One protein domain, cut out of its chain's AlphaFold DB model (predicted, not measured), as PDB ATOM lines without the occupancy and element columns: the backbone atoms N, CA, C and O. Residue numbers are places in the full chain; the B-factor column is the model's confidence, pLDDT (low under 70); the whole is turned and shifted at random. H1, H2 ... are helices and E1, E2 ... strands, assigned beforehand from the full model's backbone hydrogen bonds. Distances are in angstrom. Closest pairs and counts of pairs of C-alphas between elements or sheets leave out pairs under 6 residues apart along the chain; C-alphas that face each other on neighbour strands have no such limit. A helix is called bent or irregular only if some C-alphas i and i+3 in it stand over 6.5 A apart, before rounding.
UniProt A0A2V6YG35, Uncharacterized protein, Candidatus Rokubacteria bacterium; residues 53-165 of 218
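What this domain is: This is residues 53 to 165 of the 218 residues of an uncharacterized protein of Candidatus Rokubacteria bacterium (UniProt A0A2V6YG35). A small, uneven bundle of helices has a side arm: the long helices H1 and H3 run opposite ways, and the shorter arm H2b runs beside H3 and meets H1 near its last residues. The other arm of the bent helix, H2a, swings off at 63 degrees, and the short strand E1 sits in the corner between the two arms. The printed part has 113 residues, with three named helices and one named strand in the order H1, H2, E1, H3; its class is mostly helix. It is compact, with a radius of gyration of the C-alphas of 14.9 A, and spans 44 by 36 by 23 A.

How they stand to each other: H1, residues 53 to 77, H2b, residues 107 to 116, and H3, residues 142 to 163, form a bundle, a group of helices that touch one another. H2, residues 90 to 116, was assigned as one helix by its hydrogen bonds but is bent: C-alphas 104 and 107 are 9.3 A apart. Its first arm, H2a, residues 90 to 104, is close to but not clearly touching H1; their closest C-alphas, those of Leu 71 and Ser 101, are 7.4 A apart. H1 touches H2b with residues 72 to 76 alone, at a steep tilt of 38 degrees, the same way; the closest C-alphas, of Ala 76 and Val 113, are 5.4 A apart. H1 residues 61 to 69 touch H3 residues 152 to 161, opposite ways at a shallow tilt of 33 degrees, only just short of steep; the closest C-alphas, of Tyr 65 and Ala 157, are 6.2 A apart. H2b touches H3 at a shallow tilt of 8 degrees, opposite ways; the closest C-alphas, of Ile 116 and Leu 145, are 5.1 A apart. The helix packing is only just mostly aligned, with 2 of 3 touching pairs at a shallow tilt. E1, residues 133 to 135, pairs with no named strand, but residues 124 to 125 pair with it, antiparallel. The closest C-alphas of E1 and H2a, those of Val 134 and Ala 102, are 6.9 A apart. H2a and H3 are apart. Every O i to N i+4 pair is within hydrogen-bond range in H1, H2a and H2b; in H3 it is 16 of 18.

Where its parts are: H1 begins with C-alpha 53 at (22.513, 46.246, 91.089) and is 35.7 A long from first to last C-alpha. H2a is 21.3 A, H2b 14.5 A and E1 5.4 A long. H3, 30.4 A, ends with C-alpha 163 at (19.055, 59.172, 82.454). It is irregular, with C-alphas 147 and 150 7.3 A apart, and has a kink of 46 degrees near residue 149.

The domain as a whole: The two C-alphas farthest apart, those of Ser 53 and Gly 120, are 44.8 A apart. The printed part has no cut. The links from H1 to H2 and from H2 to E1 are long, with 12 and 16 residues. The mean pLDDT of the printed part is 87.3; residues 129 to 131 and 163 to 165 are under 70.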
ATOM      1  N   SER A  53      23.070  44.962  91.524       77.12
ATOM      2  CA  SER A  53      22.513  46.246  91.089       77.12
ATOM      3  C   SER A  53      23.525  47.052  90.273       77.12
ATOM      4  O   SER A  53      23.183  47.526  89.198       77.12
ATOM      5  N   ASP A  54      24.784  47.135  90.714       79.94
ATOM      6  CA  ASP A  54      25.863  47.796  89.966       79.94
ATOM      7  C   ASP A  54      26.051  47.196  88.566       79.94
ATOM      8  O   ASP A  54      26.152  47.918  87.571       79.94
ATOM      9  N   ARG A  55      26.072  45.863  88.468       77.62
ATOM     10  CA  ARG A  55      26.193  45.164  87.180       77.62
ATOM     11  C   ARG A  55      24.970  45.375  86.298       77.62
ATOM     12  O   ARG A  55      25.120  45.534  85.088       77.62
ATOM     13  N   PHE A  56      23.780  45.371  86.887       76.06
ATOM     14  CA  PHE A  56      22.548  45.642  86.160       76.06
ATOM     15  C   PHE A  56      22.537  47.072  85.612       76.06
ATOM     16  O   PHE A  56      22.241  47.257  84.436       76.06
ATOM     17  N   ASP A  57      22.952  48.061  86.407       80.50
ATOM     18  CA  ASP A  57      23.084  49.455  85.971       80.50
ATOM     19  C   ASP A  57      24.053  49.572  84.786       80.50
ATOM     20  O   ASP A  57      23.740  50.218  83.786       80.50
ATOM     21  N   GLN A  58      25.217  48.919  84.865       81.81
ATOM     22  CA  GLN A  58      26.202  48.901  83.778       81.81
ATOM     23  C   GLN A  58      25.650  48.253  82.503       81.81
ATOM     24  O   GLN A  58      25.807  48.807  81.413       81.81
ATOM     25  N   LEU A  59      24.979  47.104  82.629       77.62
ATOM     26  CA  LEU A  59      24.363  46.415  81.495       77.62
ATOM     27  C   LEU A  59      23.266  47.274  80.863       77.62
ATOM     28  O   LEU A  59      23.220  47.417  79.644       77.62
ATOM     29  N   ASN A  60      22.410  47.873  81.689       80.81
ATOM     30  CA  ASN A  60      21.327  48.728  81.234       80.81
ATOM     31  C   ASN A  60      21.873  49.955  80.488       80.81
ATOM     32  O   ASN A  60      21.423  50.244  79.383       80.81
ATOM     33  N   ARG A  61      22.913  50.616  81.021       84.50
ATOM     34  CA  ARG A  61      23.601  51.717  80.324       84.50
ATOM     35  C   ARG A  61      24.166  51.275  78.979       84.50
ATOM     36  O   ARG A  61      23.978  51.969  77.987       84.50
ATOM     37  N   TYR A  62      24.818  50.114  78.925       82.06
ATOM     38  CA  TYR A  62      25.361  49.581  77.678       82.06
ATOM     39  C   TYR A  62      24.268  49.321  76.629       82.06
ATOM     40  O   TYR A  62      24.416  49.710  75.469       82.06
ATOM     41  N   VAL A  63      23.150  48.709  77.034       80.69
ATOM     42  CA  VAL A  63      22.003  48.450  76.151       80.69
ATOM     43  C   VAL A  63      21.389  49.758  75.656       80.69
ATOM     44  O   VAL A  63      21.154  49.894  74.459       80.69
ATOM     45  N   GLN A  64      21.179  50.736  76.541       85.12
ATOM     46  CA  GLN A  64      20.635  52.047  76.177       85.12
ATOM     47  C   GLN A  64      21.562  52.811  75.232       85.12
ATOM     48  O   GLN A  64      21.096  53.372  74.243       85.12
ATOM     49  N   TYR A  65      22.869  52.792  75.494       88.50
ATOM     50  CA  TYR A  65      23.866  53.412  74.628       88.50
ATOM     51  C   TYR A  65      23.828  52.809  73.223       88.50
ATOM     52  O   TYR A  65      23.723  53.539  72.239       88.50
ATOM     53  N   ARG A  66      23.850  51.475  73.122       87.00
ATOM     54  CA  ARG A  66      23.804  50.787  71.831       87.00
ATOM     55  C   ARG A  66      22.488  51.040  71.100       87.00
ATOM     56  O   ARG A  66      22.518  51.420  69.938       87.00
ATOM     57  N   ALA A  67      21.352  50.893  71.780       83.12
ATOM     58  CA  ALA A  67      20.037  51.118  71.185       83.12
ATOM     59  C   ALA A  67      19.853  52.574  70.723       83.12
ATOM     60  O   ALA A  67      19.321  52.811  69.640       83.12
ATOM     61  N   GLY A  68      20.322  53.544  71.512       86.12
ATOM     62  CA  GLY A  68      20.285  54.962  71.161       86.12
ATOM     63  C   GLY A  68      21.173  55.292  69.963       86.12
ATOM     64  O   GLY A  68      20.743  56.015  69.066       86.12
ATOM     65  N   LEU A  69      22.385  54.728  69.908       92.06
ATOM     66  CA  LEU A  69      23.295  54.909  68.777       92.06
ATOM     67  C   LEU A  69      22.748  54.260  67.499       92.06
ATOM     68  O   LEU A  69      22.736  54.908  66.454       92.06
ATOM     69  N   ASP A  70      22.253  53.024  67.589       91.88
ATOM     70  CA  ASP A  70      21.660  52.303  66.460       91.88
ATOM     71  C   ASP A  70      20.436  53.059  65.917       91.88
ATOM     72  O   ASP A  70      20.321  53.267  64.709       91.88
ATOM     73  N   LEU A  71      19.560  53.555  66.799       90.94
ATOM     74  CA  LEU A  71      18.396  54.356  66.413       90.94
ATOM     75  C   LEU A  71      18.801  55.691  65.767       90.94
ATOM     76  O   LEU A  71      18.214  56.096  64.762       90.94
ATOM     77  N   ALA A  72      19.806  56.372  66.317       93.81
ATOM     78  CA  ALA A  72      20.306  57.624  65.761       93.81
ATOM     79  C   ALA A  72      20.905  57.429  64.360       93.81
ATOM     80  O   ALA A  72      20.601  58.194  63.443       93.81
ATOM     81  N   LEU A  73      21.717  56.384  64.177       93.44
ATOM     82  CA  LEU A  73      22.306  56.037  62.885       93.44
ATOM     83  C   LEU A  73      21.248  55.603  61.872       93.44
ATOM     84  O   LEU A  73      21.320  56.011  60.711       93.44
ATOM     85  N   LEU A  74      20.242  54.837  62.303       92.25
ATOM     86  CA  LEU A  74      19.115  54.447  61.463       92.25
ATOM     87  C   LEU A  74      18.418  55.685  60.892       92.25
ATOM     88  O   LEU A  74      18.210  55.764  59.684       92.25
ATOM     89  N   TRP A  75      18.125  56.685  61.723       93.38
ATOM     90  CA  TRP A  75      17.482  57.925  61.282       93.38
ATOM     91  C   TRP A  75      18.405  58.893  60.529       93.38
ATOM     92  O   TRP A  75      17.916  59.729  59.766       93.38
ATOM     93  N   ALA A  76      19.721  58.807  60.722       93.31
ATOM     94  CA  ALA A  76      20.694  59.582  59.953       93.31
ATOM     95  C   ALA A  76      20.881  59.036  58.529       93.31
ATOM     96  O   ALA A  76      21.080  59.804  57.590       93.31
ATOM     97  N   THR A  77      20.825  57.715  58.364       92.50
ATOM     98  CA  THR A  77      21.188  57.040  57.105       92.50
ATOM     99  C   THR A  77      19.994  56.536  56.308       92.50
ATOM    100  O   THR A  77      20.094  56.356  55.096       92.50
ATOM    101  N   THR A  78      18.853  56.328  56.961       92.00
ATOM    102  CA  THR A  78      17.651  55.763  56.345       92.00
ATOM    103  C   THR A  78      16.396  56.553  56.724       92.00
ATOM    104  O   THR A  78      16.433  57.532  57.468       92.00
ATOM    105  N   ASN A  79      15.255  56.122  56.187       88.75
ATOM    106  CA  ASN A  79      13.936  56.645  56.526       88.75
ATOM    107  C   ASN A  79      13.043  55.487  57.011       88.75
ATOM    108  O   ASN A  79      12.242  54.975  56.221       88.75
ATOM    109  N   PRO A  80      13.223  55.018  58.259       89.00
ATOM    110  CA  PRO A  80      12.539  53.830  58.751       89.00
ATOM    111  C   PRO A  80      11.014  54.052  58.802       89.00
ATOM    112  O   PRO A  80      10.560  55.088  59.298       89.00
ATOM    113  N   PRO A  81      10.208  53.112  58.271       89.12
ATOM    114  CA  PRO A  81       8.756  53.204  58.329       89.12
ATOM    115  C   PRO A  81       8.232  52.848  59.722       89.12
ATOM    116  O   PRO A  81       8.830  52.046  60.442       89.12
ATOM    117  N   GLY A  82       7.064  53.384  60.066       86.06
ATOM    118  CA  GLY A  82       6.313  52.926  61.226       86.06
ATOM    119  C   GLY A  82       5.781  51.505  61.036       86.06
ATOM    120  O   GLY A  82       5.691  50.984  59.917       86.06
ATOM    121  N   LYS A  83       5.406  50.864  62.147       83.25
ATOM    122  CA  LYS A  83       4.831  49.515  62.129       83.25
ATOM    123  C   LYS A  83       3.534  49.516  61.314       83.25
ATOM    124  O   LYS A  83       2.629  50.303  61.569       83.25
ATOM    125  N   ARG A  84       3.456  48.635  60.314       87.44
ATOM    126  CA  ARG A  84       2.278  48.495  59.452       87.44
ATOM    127  C   ARG A  84       1.285  47.555  60.126       87.44
ATOM    128  O   ARG A  84       1.527  46.353  60.194       87.44
ATOM    129  N   GLU A  85       0.193  48.105  60.633       82.88
ATOM    130  CA  GLU A  85      -0.906  47.345  61.232       82.88
ATOM    131  C   GLU A  85      -2.184  47.540  60.411       82.88
ATOM    132  O   GLU A  85      -2.406  48.599  59.821       82.88
ATOM    133  N   ALA A  86      -3.017  46.499  60.327       85.06
ATOM    134  CA  ALA A  86      -4.261  46.559  59.568       85.06
ATOM    135  C   ALA A  86      -5.208  47.608  60.177       85.06
ATOM    136  O   ALA A  86      -5.495  47.565  61.370       85.06
ATOM    137  N   GLY A  87      -5.698  48.536  59.352       82.50
ATOM    138  CA  GLY A  87      -6.593  49.612  59.789       82.50
ATOM    139  C   GLY A  87      -5.895  50.868  60.325       82.50
ATOM    140  O   GLY A  87      -6.587  51.824  60.664       82.50
ATOM    141  N   VAL A  88      -4.558  50.908  60.362       83.44
ATOM    142  CA  VAL A  88      -3.795  52.118  60.713       83.44
ATOM    143  C   VAL A  88      -3.311  52.808  59.441       83.44
ATOM    144  O   VAL A  88      -2.720  52.169  58.569       83.44
ATOM    145  N   ASP A  89      -3.539  54.119  59.344       88.00
ATOM    146  CA  ASP A  89      -3.023  54.929  58.240       88.00
ATOM    147  C   ASP A  89      -1.478  54.879  58.202       88.00
ATOM    148  O   ASP A  89      -0.821  55.209  59.197       88.00
ATOM    149  N   PRO A  90      -0.871  54.489  57.064       86.88
ATOM    150  CA  PRO A  90       0.573  54.471  56.884       86.88
ATOM    151  C   PRO A  90       1.299  55.768  57.263       86.88
ATOM    152  O   PRO A  90       2.417  55.699  57.784       86.88
ATOM    153  N   ALA A  91       0.706  56.935  56.999       86.75
ATOM    154  CA  ALA A  91       1.340  58.215  57.308       86.75
ATOM    155  C   ALA A  91       1.319  58.511  58.814       86.75
ATOM    156  O   ALA A  91       2.343  58.919  59.368       86.75
ATOM    157  N   ALA A  92       0.197  58.230  59.481       86.69
ATOM    158  CA  ALA A  92       0.088  58.314  60.936       86.69
ATOM    159  C   ALA A  92       1.071  57.365  61.647       86.69
ATOM    160  O   ALA A  92       1.758  57.777  62.578       86.69
ATOM    161  N   ALA A  93       1.215  56.124  61.169       87.81
ATOM    162  CA  ALA A  93       2.171  55.169  61.739       87.81
ATOM    163  C   ALA A  93       3.630  55.652  61.630       87.81
ATOM    164  O   ALA A  93       4.416  55.495  62.566       87.81
ATOM    165  N   ASP A  94       4.002  56.247  60.492       89.62
ATOM    166  CA  ASP A  94       5.338  56.815  60.292       89.62
ATOM    167  C   ASP A  94       5.584  58.029  61.209       89.62
ATOM    168  O   ASP A  94       6.681  58.169  61.756       89.62
ATOM    169  N   ALA A  95       4.582  58.898  61.386       89.62
ATOM    170  CA  ALA A  95       4.660  60.054  62.284       89.62
ATOM    171  C   ALA A  95       4.823  59.622  63.751       89.62
ATOM    172  O   ALA A  95       5.672  60.173  64.458       89.62
ATOM    173  N   ALA A  96       4.114  58.564  64.152       89.06
ATOM    174  CA  ALA A  96       4.218  57.980  65.484       89.06
ATOM    175  C   ALA A  96       5.584  57.403  65.779       89.06
ATOM    176  O   ALA A  96       6.191  57.666  66.821       89.06
ATOM    177  N   TYR A  97       6.130  56.673  64.816       89.31
ATOM    178  CA  TYR A  97       7.469  56.140  64.964       89.31
ATOM    179  C   TYR A  97       8.531  57.247  65.023       89.31
ATOM    180  O   TYR A  97       9.459  57.170  65.832       89.31
ATOM    181  N   ALA A  98       8.381  58.308  64.221       91.31
ATOM    182  CA  ALA A  98       9.269  59.466  64.260       91.31
ATOM    183  C   ALA A  98       9.188  60.219  65.600       91.31
ATOM    184  O   ALA A  98      10.224  60.540  66.186       91.31
ATOM    185  N   GLY A  99       7.976  60.455  66.109       89.44
ATOM    186  CA  GLY A  99       7.739  61.102  67.401       89.44
ATOM    187  C   GLY A  99       8.339  60.310  68.561       89.44
ATOM    188  O   GLY A  99       9.139  60.847  69.330       89.44
ATOM    189  N   ALA A 100       8.034  59.011  68.636       88.19
ATOM    190  CA  ALA A 100       8.579  58.120  69.658       88.19
ATOM    191  C   ALA A 100      10.112  58.044  69.601       88.19
ATOM    192  O   ALA A 100      10.781  58.135  70.631       88.19
ATOM    193  N   SER A 101      10.687  57.942  68.399       89.12
ATOM    194  CA  SER A 101      12.142  57.900  68.226       89.12
ATOM    195  C   SER A 101      12.813  59.174  68.733       89.12
ATOM    196  O   SER A 101      13.824  59.112  69.426       89.12
ATOM    197  N   ALA A 102      12.244  60.339  68.435       91.25
ATOM    198  CA  ALA A 102      12.791  61.605  68.906       91.25
ATOM    199  C   ALA A 102      12.651  61.804  70.414       91.25
ATOM    200  O   ALA A 102      13.541  62.395  71.029       91.25
ATOM    201  N   ALA A 103      11.582  61.282  71.019       89.38
ATOM    202  CA  ALA A 103      11.434  61.266  72.469       89.38
ATOM    203  C   ALA A 103      12.531  60.421  73.140       89.38
ATOM    204  O   ALA A 103      13.106  60.856  74.134       89.38
ATOM    205  N   VAL A 104      12.866  59.259  72.564       86.94
ATOM    206  CA  VAL A 104      13.939  58.378  73.062       86.94
ATOM    207  C   VAL A 104      15.325  59.000  72.877       86.94
ATOM    208  O   VAL A 104      16.146  58.956  73.790       86.94
ATOM    209  N   LEU A 105      15.604  59.584  71.709       88.00
ATOM    210  CA  LEU A 105      16.908  60.188  71.412       88.00
ATOM    211  C   LEU A 105      17.149  61.476  72.217       88.00
ATOM    212  O   LEU A 105      18.278  61.765  72.618       88.00
ATOM    213  N   GLY A 106      16.094  62.252  72.461       90.31
ATOM    214  CA  GLY A 106      16.186  63.556  73.102       90.31
ATOM    215  C   GLY A 106      16.755  64.641  72.180       90.31
ATOM    216  O   GLY A 106      17.297  64.386  71.103       90.31
ATOM    217  N   LYS A 107      16.626  65.901  72.612       91.38
ATOM    218  CA  LYS A 107      16.902  67.085  71.774       91.38
ATOM    219  C   LYS A 107      18.350  67.170  71.280       91.38
ATOM    220  O   LYS A 107      18.583  67.555  70.141       91.38
ATOM    221  N   GLU A 108      19.315  66.823  72.127       91.88
ATOM    222  CA  GLU A 108      20.741  66.966  71.806       91.88
ATOM    223  C   GLU A 108      21.215  65.944  70.772       91.88
ATOM    224  O   GLU A 108      21.902  66.309  69.820       91.88
ATOM    225  N   VAL A 109      20.808  64.680  70.919       93.75
ATOM    226  CA  VAL A 109      21.123  63.638  69.936       93.75
ATOM    227  C   VAL A 109      20.393  63.927  68.628       93.75
ATOM    228  O   VAL A 109      20.999  63.846  67.563       93.75
ATOM    229  N   LEU A 110      19.125  64.348  68.698       94.25
ATOM    230  CA  LEU A 110      18.331  64.707  67.524       94.25
ATOM    231  C   LEU A 110      18.959  65.851  66.714       94.25
ATOM    232  O   LEU A 110      18.965  65.796  65.486       94.25
ATOM    233  N   ALA A 111      19.525  66.862  67.381       94.44
ATOM    234  CA  ALA A 111      20.237  67.947  66.708       94.44
ATOM    235  C   ALA A 111      21.422  67.417  65.886       94.44
ATOM    236  O   ALA A 111      21.559  67.766  64.716       94.44
ATOM    237  N   VAL A 112      22.232  66.520  66.460       94.19
ATOM    238  CA  VAL A 112      23.361  65.905  65.745       94.19
ATOM    239  C   VAL A 112      22.873  65.004  64.610       94.19
ATOM    240  O   VAL A 112      23.439  65.051  63.524       94.19
ATOM    241  N   VAL A 113      21.805  64.226  64.816       95.12
ATOM    242  CA  VAL A 113      21.202  63.393  63.760       95.12
ATOM    243  C   VAL A 113      20.759  64.247  62.574       95.12
ATOM    244  O   VAL A 113      21.056  63.901  61.436       95.12
ATOM    245  N   ASN A 114      20.100  65.378  62.822       94.69
ATOM    246  CA  ASN A 114      19.642  66.282  61.767       94.69
ATOM    247  C   ASN A 114      20.800  66.963  61.015       94.69
ATOM    248  O   ASN A 114      20.680  67.194  59.816       94.69
ATOM    249  N   GLU A 115      21.931  67.234  61.678       94.44
ATOM    250  CA  GLU A 115      23.143  67.758  61.027       94.44
ATOM    251  C   GLU A 115      23.805  66.746  60.073       94.44
ATOM    252  O   GLU A 115      24.411  67.150  59.085       94.44
ATOM    253  N   ILE A 116      23.734  65.447  60.379       94.94
ATOM    254  CA  ILE A 116      24.465  64.384  59.659       94.94
ATOM    255  C   ILE A 116      23.568  63.542  58.746       94.94
ATOM    256  O   ILE A 116      24.016  62.548  58.174       94.94
ATOM    257  N   ARG A 117      22.286  63.898  58.645       94.81
ATOM    258  CA  ARG A 117      21.290  63.132  57.899       94.81
ATOM    259  C   ARG A 117      21.583  63.176  56.402       94.81
ATOM    260  O   ARG A 117      21.701  64.257  55.823       94.81
ATOM    261  N   LEU A 118      21.653  62.000  55.783       94.88
ATOM    262  CA  LEU A 118      22.078  61.846  54.394       94.88
ATOM    263  C   LEU A 118      21.141  62.541  53.396       94.88
ATOM    264  O   LEU A 118      19.915  62.524  53.537       94.88
ATOM    265  N   ALA A 119      21.734  63.125  52.357       93.56
ATOM    266  CA  ALA A 119      21.027  63.760  51.257       93.56
ATOM    267  C   ALA A 119      20.020  62.800  50.598       93.56
ATOM    268  O   ALA A 119      20.297  61.621  50.386       93.56
ATOM    269  N   GLY A 120      18.835  63.317  50.270       87.94
ATOM    270  CA  GLY A 120      17.744  62.539  49.667       87.94
ATOM    271  C   GLY A 120      16.749  61.943  50.669       87.94
ATOM    272  O   GLY A 120      15.697  61.453  50.259       87.94
ATOM    273  N   LEU A 121      17.012  62.039  51.977       91.94
ATOM    274  CA  LEU A 121      16.047  61.639  53.003       91.94
ATOM    275  C   LEU A 121      15.001  62.747  53.233       91.94
ATOM    276  O   LEU A 121      15.380  63.888  53.526       91.94
ATOM    277  N   PRO A 122      13.690  62.445  53.155       90.12
ATOM    278  CA  PRO A 122      12.649  63.438  53.383       90.12
ATOM    279  C   PRO A 122      12.593  63.853  54.856       90.12
ATOM    280  O   PRO A 122      12.956  63.085  55.756       90.12
ATOM    281  N   GLY A 123      12.094  65.065  55.104       90.19
ATOM    282  CA  GLY A 123      11.757  65.505  56.454       90.19
ATOM    283  C   GLY A 123      10.571  64.717  57.015       90.19
ATOM    284  O   GLY A 123       9.652  64.351  56.279       90.19
ATOM    285  N   ARG A 124      10.580  64.455  58.323       89.00
ATOM    286  CA  ARG A 124       9.497  63.765  59.035       89.00
ATOM    287  C   ARG A 124       8.980  64.617  60.185       89.00
ATOM    288  O   ARG A 124       9.753  65.157  60.975       89.00
ATOM    289  N   ARG A 125       7.655  64.713  60.271       87.94
ATOM    290  CA  ARG A 125       6.946  65.279  61.422       87.94
ATOM    291  C   ARG A 125       6.717  64.178  62.454       87.94
ATOM    292  O   ARG A 125       6.675  63.005  62.089       87.94
ATOM    293  N   GLY A 126       6.640  64.568  63.721       81.75
ATOM    294  CA  GLY A 126       6.223  63.664  64.790       81.75
ATOM    295  C   GLY A 126       4.701  63.571  64.872       81.75
ATOM    296  O   GLY A 126       3.997  64.117  64.024       81.75
ATOM    297  N   ASP A 127       4.220  62.925  65.931       77.06
ATOM    298  CA  ASP A 127       2.788  62.788  66.232       77.06
ATOM    299  C   ASP A 127       2.055  64.107  66.457       77.06
ATOM    300  O   ASP A 127       0.837  64.153  66.314       77.06
ATOM    301  N   ASP A 128       2.777  65.168  66.825       73.88
ATOM    302  CA  ASP A 128       2.182  66.480  67.044       73.88
ATOM    303  C   ASP A 128       1.842  67.149  65.697       73.88
ATOM    304  O   ASP A 128       2.759  67.556  64.969       73.88
ATOM    305  N   PRO A 129       0.549  67.323  65.355       61.53
ATOM    306  CA  PRO A 129       0.129  67.928  64.092       61.53
ATOM    307  C   PRO A 129       0.504  69.412  63.982       61.53
ATOM    308  O   PRO A 129       0.600  69.933  62.868       61.53
ATOM    309  N   ALA A 130       0.708  70.092  65.117       65.19
ATOM    310  CA  ALA A 130       1.140  71.487  65.191       65.19
ATOM    311  C   ALA A 130       2.674  71.629  65.272       65.19
ATOM    312  O   ALA A 130       3.205  72.739  65.181       65.19
ATOM    313  N   GLY A 131       3.389  70.511  65.430       63.06
ATOM    314  CA  GLY A 131       4.834  70.463  65.581       63.06
ATOM    315  C   GLY A 131       5.599  70.653  64.268       63.06
ATOM    316  O   GLY A 131       5.167  70.262  63.179       63.06
ATOM    317  N   GLY A 132       6.793  71.242  64.377       76.44
ATOM    318  CA  GLY A 132       7.760  71.295  63.282       76.44
ATOM    319  C   GLY A 132       8.275  69.906  62.880       76.44
ATOM    320  O   GLY A 132       7.994  68.894  63.523       76.44
ATOM    321  N   ALA A 133       9.061  69.850  61.803       82.94
ATOM    322  CA  ALA A 133       9.746  68.616  61.430       82.94
ATOM    323  C   ALA A 133      10.687  68.184  62.565       82.94
ATOM    324  O   ALA A 133      11.583  68.928  62.960       82.94
ATOM    325  N   VAL A 134      10.461  66.980  63.080       90.31
ATOM    326  CA  VAL A 134      11.273  66.368  64.131       90.31
ATOM    327  C   VAL A 134      12.598  65.900  63.537       90.31
ATOM    328  O   VAL A 134      13.669  66.196  64.066       90.31
ATOM    329  N   PHE A 135      12.521  65.251  62.376       92.81
ATOM    330  CA  PHE A 135      13.682  64.983  61.543       92.81
ATOM    331  C   PHE A 135      13.651  65.884  60.317       92.81
ATOM    332  O   PHE A 135      12.674  65.883  59.563       92.81
ATOM    333  N   THR A 136      14.710  66.655  60.107       93.12
ATOM    334  CA  THR A 136      14.795  67.580  58.973       93.12
ATOM    335  C   THR A 136      15.071  66.832  57.673       93.12
ATOM    336  O   THR A 136      15.422  65.653  57.668       93.12
ATOM    337  N   GLN A 137      14.882  67.502  56.537       93.69
ATOM    338  CA  GLN A 137      15.343  66.962  55.262       93.69
ATOM    339  C   GLN A 137      16.866  66.800  55.305       93.69
ATOM    340  O   GLN A 137      17.567  67.686  55.795       93.69
ATOM    341  N   GLY A 138      17.358  65.660  54.826       92.69
ATOM    342  CA  GLY A 138      18.785  65.374  54.824       92.69
ATOM    343  C   GLY A 138      19.529  66.167  53.754       92.69
ATOM    344  O   GLY A 138      19.039  66.336  52.633       92.69
ATOM    345  N   SER A 139      20.716  66.642  54.112       92.62
ATOM    346  CA  SER A 139      21.602  67.441  53.258       92.62
ATOM    347  C   SER A 139      23.064  66.989  53.316       92.62
ATOM    348  O   SER A 139      23.869  67.483  52.530       92.62
ATOM    349  N   ALA A 140      23.405  66.063  54.216       91.94
ATOM    350  CA  ALA A 140      24.775  65.627  54.438       91.94
ATOM    351  C   ALA A 140      25.201  64.523  53.462       91.94
ATOM    352  O   ALA A 140      24.386  63.738  52.976       91.94
ATOM    353  N   ASP A 141      26.499  64.434  53.201       92.69
ATOM    354  CA  ASP A 141      27.111  63.314  52.488       92.69
ATOM    355  C   ASP A 141      27.742  62.303  53.466       92.69
ATOM    356  O   ASP A 141      27.768  62.491  54.689       92.69
ATOM    357  N   MET A 142      28.249  61.195  52.924       90.56
ATOM    358  CA  MET A 142      28.850  60.128  53.728       90.56
ATOM    359  C   MET A 142      30.124  60.587  54.456       90.56
ATOM    360  O   MET A 142      30.396  60.141  55.571       90.56
ATOM    361  N   ASP A 143      30.882  61.520  53.877       92.31
ATOM    362  CA  ASP A 143      32.104  62.038  54.492       92.31
ATOM    363  C   ASP A 143      31.801  62.945  55.689       92.31
ATOM    364  O   ASP A 143      32.541  62.955  56.679       92.31
ATOM    365  N   GLN A 144      30.728  63.734  55.615       89.44
ATOM    366  CA  GLN A 144      30.227  64.532  56.728       89.44
ATOM    367  C   GLN A 144      29.702  63.637  57.848       89.44
ATOM    368  O   GLN A 144      30.028  63.886  59.011       89.44
ATOM    369  N   LEU A 145      28.971  62.570  57.506       90.56
ATOM    370  CA  LEU A 145      28.520  61.571  58.473       90.56
ATOM    371  C   LEU A 145      29.713  60.979  59.236       90.56
ATOM    372  O   LEU A 145      29.767  61.088  60.460       90.56
ATOM    373  N   VAL A 146      30.707  60.433  58.526       91.69
ATOM    374  CA  VAL A 146      31.885  59.790  59.134       91.69
ATOM    375  C   VAL A 146      32.670  60.764  60.014       91.69
ATOM    376  O   VAL A 146      33.025  60.426  61.144       91.69
ATOM    377  N   ARG A 147      32.886  62.003  59.554       93.12
ATOM    378  CA  ARG A 147      33.591  63.034  60.337       93.12
ATOM    379  C   ARG A 147      32.852  63.435  61.614       93.12
ATOM    380  O   ARG A 147      33.488  63.866  62.575       93.12
ATOM    381  N   ARG A 148      31.524  63.316  61.640       92.50
ATOM    382  CA  ARG A 148      30.676  63.717  62.772       92.50
ATOM    383  C   ARG A 148      30.271  62.551  63.678       92.50
ATOM    384  O   ARG A 148      29.771  62.815  64.771       92.50
ATOM    385  N   LEU A 149      30.557  61.298  63.308       90.56
ATOM    386  CA  LEU A 149      30.301  60.113  64.144       90.56
ATOM    387  C   LEU A 149      30.813  60.249  65.590       90.56
ATOM    388  O   LEU A 149      30.040  59.945  66.500       90.56
ATOM    389  N   PRO A 150      32.033  60.761  65.862       95.25
ATOM    390  CA  PRO A 150      32.494  60.934  67.241       95.25
ATOM    391  C   PRO A 150      31.601  61.881  68.058       95.25
ATOM    392  O   PRO A 150      31.363  61.655  69.242       95.25
ATOM    393  N   ARG A 151      31.054  62.929  67.423       94.38
ATOM    394  CA  ARG A 151      30.123  63.865  68.071       94.38
ATOM    395  C   ARG A 151      28.801  63.180  68.406       94.38
ATOM    396  O   ARG A 151      28.273  63.410  69.490       94.38
ATOM    397  N   LEU A 152      28.290  62.339  67.503       93.06
ATOM    398  CA  LEU A 152      27.072  61.566  67.743       93.06
ATOM    399  C   LEU A 152      27.250  60.596  68.914       93.06
ATOM    400  O   LEU A 152      26.430  60.583  69.828       93.06
ATOM    401  N   VAL A 153      28.349  59.841  68.909       93.31
ATOM    402  CA  VAL A 153      28.727  58.915  69.986       93.31
ATOM    403  C   VAL A 153      28.751  59.625  71.341       93.31
ATOM    404  O   VAL A 153      28.114  59.166  72.290       93.31
ATOM    405  N   ASN A 154      29.406  60.785  71.417       94.50
ATOM    406  CA  ASN A 154      29.493  61.555  72.658       94.50
ATOM    407  C   ASN A 154      28.129  62.098  73.115       94.50
ATOM    408  O   ASN A 154      27.838  62.090  74.311       94.50
ATOM    409  N   ALA A 155      27.277  62.543  72.186       92.88
ATOM    410  CA  ALA A 155      25.936  63.027  72.513       92.88
ATOM    411  C   ALA A 155      25.040  61.907  73.070       92.88
ATOM    412  O   ALA A 155      24.322  62.120  74.047       92.88
ATOM    413  N   VAL A 156      25.107  60.703  72.488       91.81
ATOM    414  CA  VAL A 156      24.363  59.530  72.975       91.81
ATOM    415  C   VAL A 156      24.864  59.107  74.355       91.81
ATOM    416  O   VAL A 156      24.047  58.914  75.254       91.81
ATOM    417  N   ALA A 157      26.184  59.035  74.556       91.12
ATOM    418  CA  ALA A 157      26.770  58.719  75.859       91.12
ATOM    419  C   ALA A 157      26.288  59.691  76.953       91.12
ATOM    420  O   ALA A 157      25.751  59.261  77.972       91.12
ATOM    421  N   ALA A 158      26.359  61.001  76.694       90.75
ATOM    422  CA  ALA A 158      25.902  62.025  77.634       90.75
ATOM    423  C   ALA A 158      24.385  61.977  77.906       90.75
ATOM    424  O   ALA A 158      23.924  62.333  78.994       90.75
ATOM    425  N   SER A 159      23.580  61.561  76.923       87.75
ATOM    426  CA  SER A 159      22.139  61.347  77.104       87.75
ATOM    427  C   SER A 159      21.860  60.198  78.081       87.75
ATOM    428  O   SER A 159      21.117  60.374  79.048       87.75
ATOM    429  N   VAL A 160      22.527  59.056  77.891       86.06
ATOM    430  CA  VAL A 160      22.378  57.862  78.741       86.06
ATOM    431  C   VAL A 160      22.869  58.115  80.166       86.06
ATOM    432  O   VAL A 160      22.195  57.743  81.128       86.06
ATOM    433  N   ASP A 161      24.000  58.805  80.325       85.69
ATOM    434  CA  ASP A 161      24.539  59.113  81.651       85.69
ATOM    435  C   ASP A 161      23.578  59.978  82.476       85.69
ATOM    436  O   ASP A 161      23.385  59.718  83.664       85.69
ATOM    437  N   ARG A 162      22.896  60.950  81.855       81.38
ATOM    438  CA  ARG A 162      21.883  61.770  82.544       81.38
ATOM    439  C   ARG A 162      20.652  60.968  82.961       81.38
ATOM    440  O   ARG A 162      20.132  61.196  84.049       81.38
ATOM    441  N   ALA A 163      20.208  60.017  82.140       69.44
ATOM    442  CA  ALA A 163      19.055  59.172  82.454       69.44
ATOM    443  C   ALA A 163      19.327  58.192  83.615       69.44
ATOM    444  O   ALA A 163      18.426  57.879  84.392       69.44
ATOM    445  N   ALA A 164      20.574  57.740  83.777       61.50
ATOM    446  CA  ALA A 164      20.953  56.729  84.766       61.50
ATOM    447  C   ALA A 164      20.916  57.196  86.240       61.50
ATOM    448  O   ALA A 164      21.037  56.368  87.138       61.50
ATOM    449  N   HIS A 165      20.754  58.493  86.517       55.84
ATOM    450  CA  HIS A 165      20.828  59.048  87.880       55.84
ATOM    451  C   HIS A 165      19.472  59.088  88.620       55.84
ATOM    452  O   HIS A 165      19.381  59.671  89.698       55.84
TER     453      HIS A 165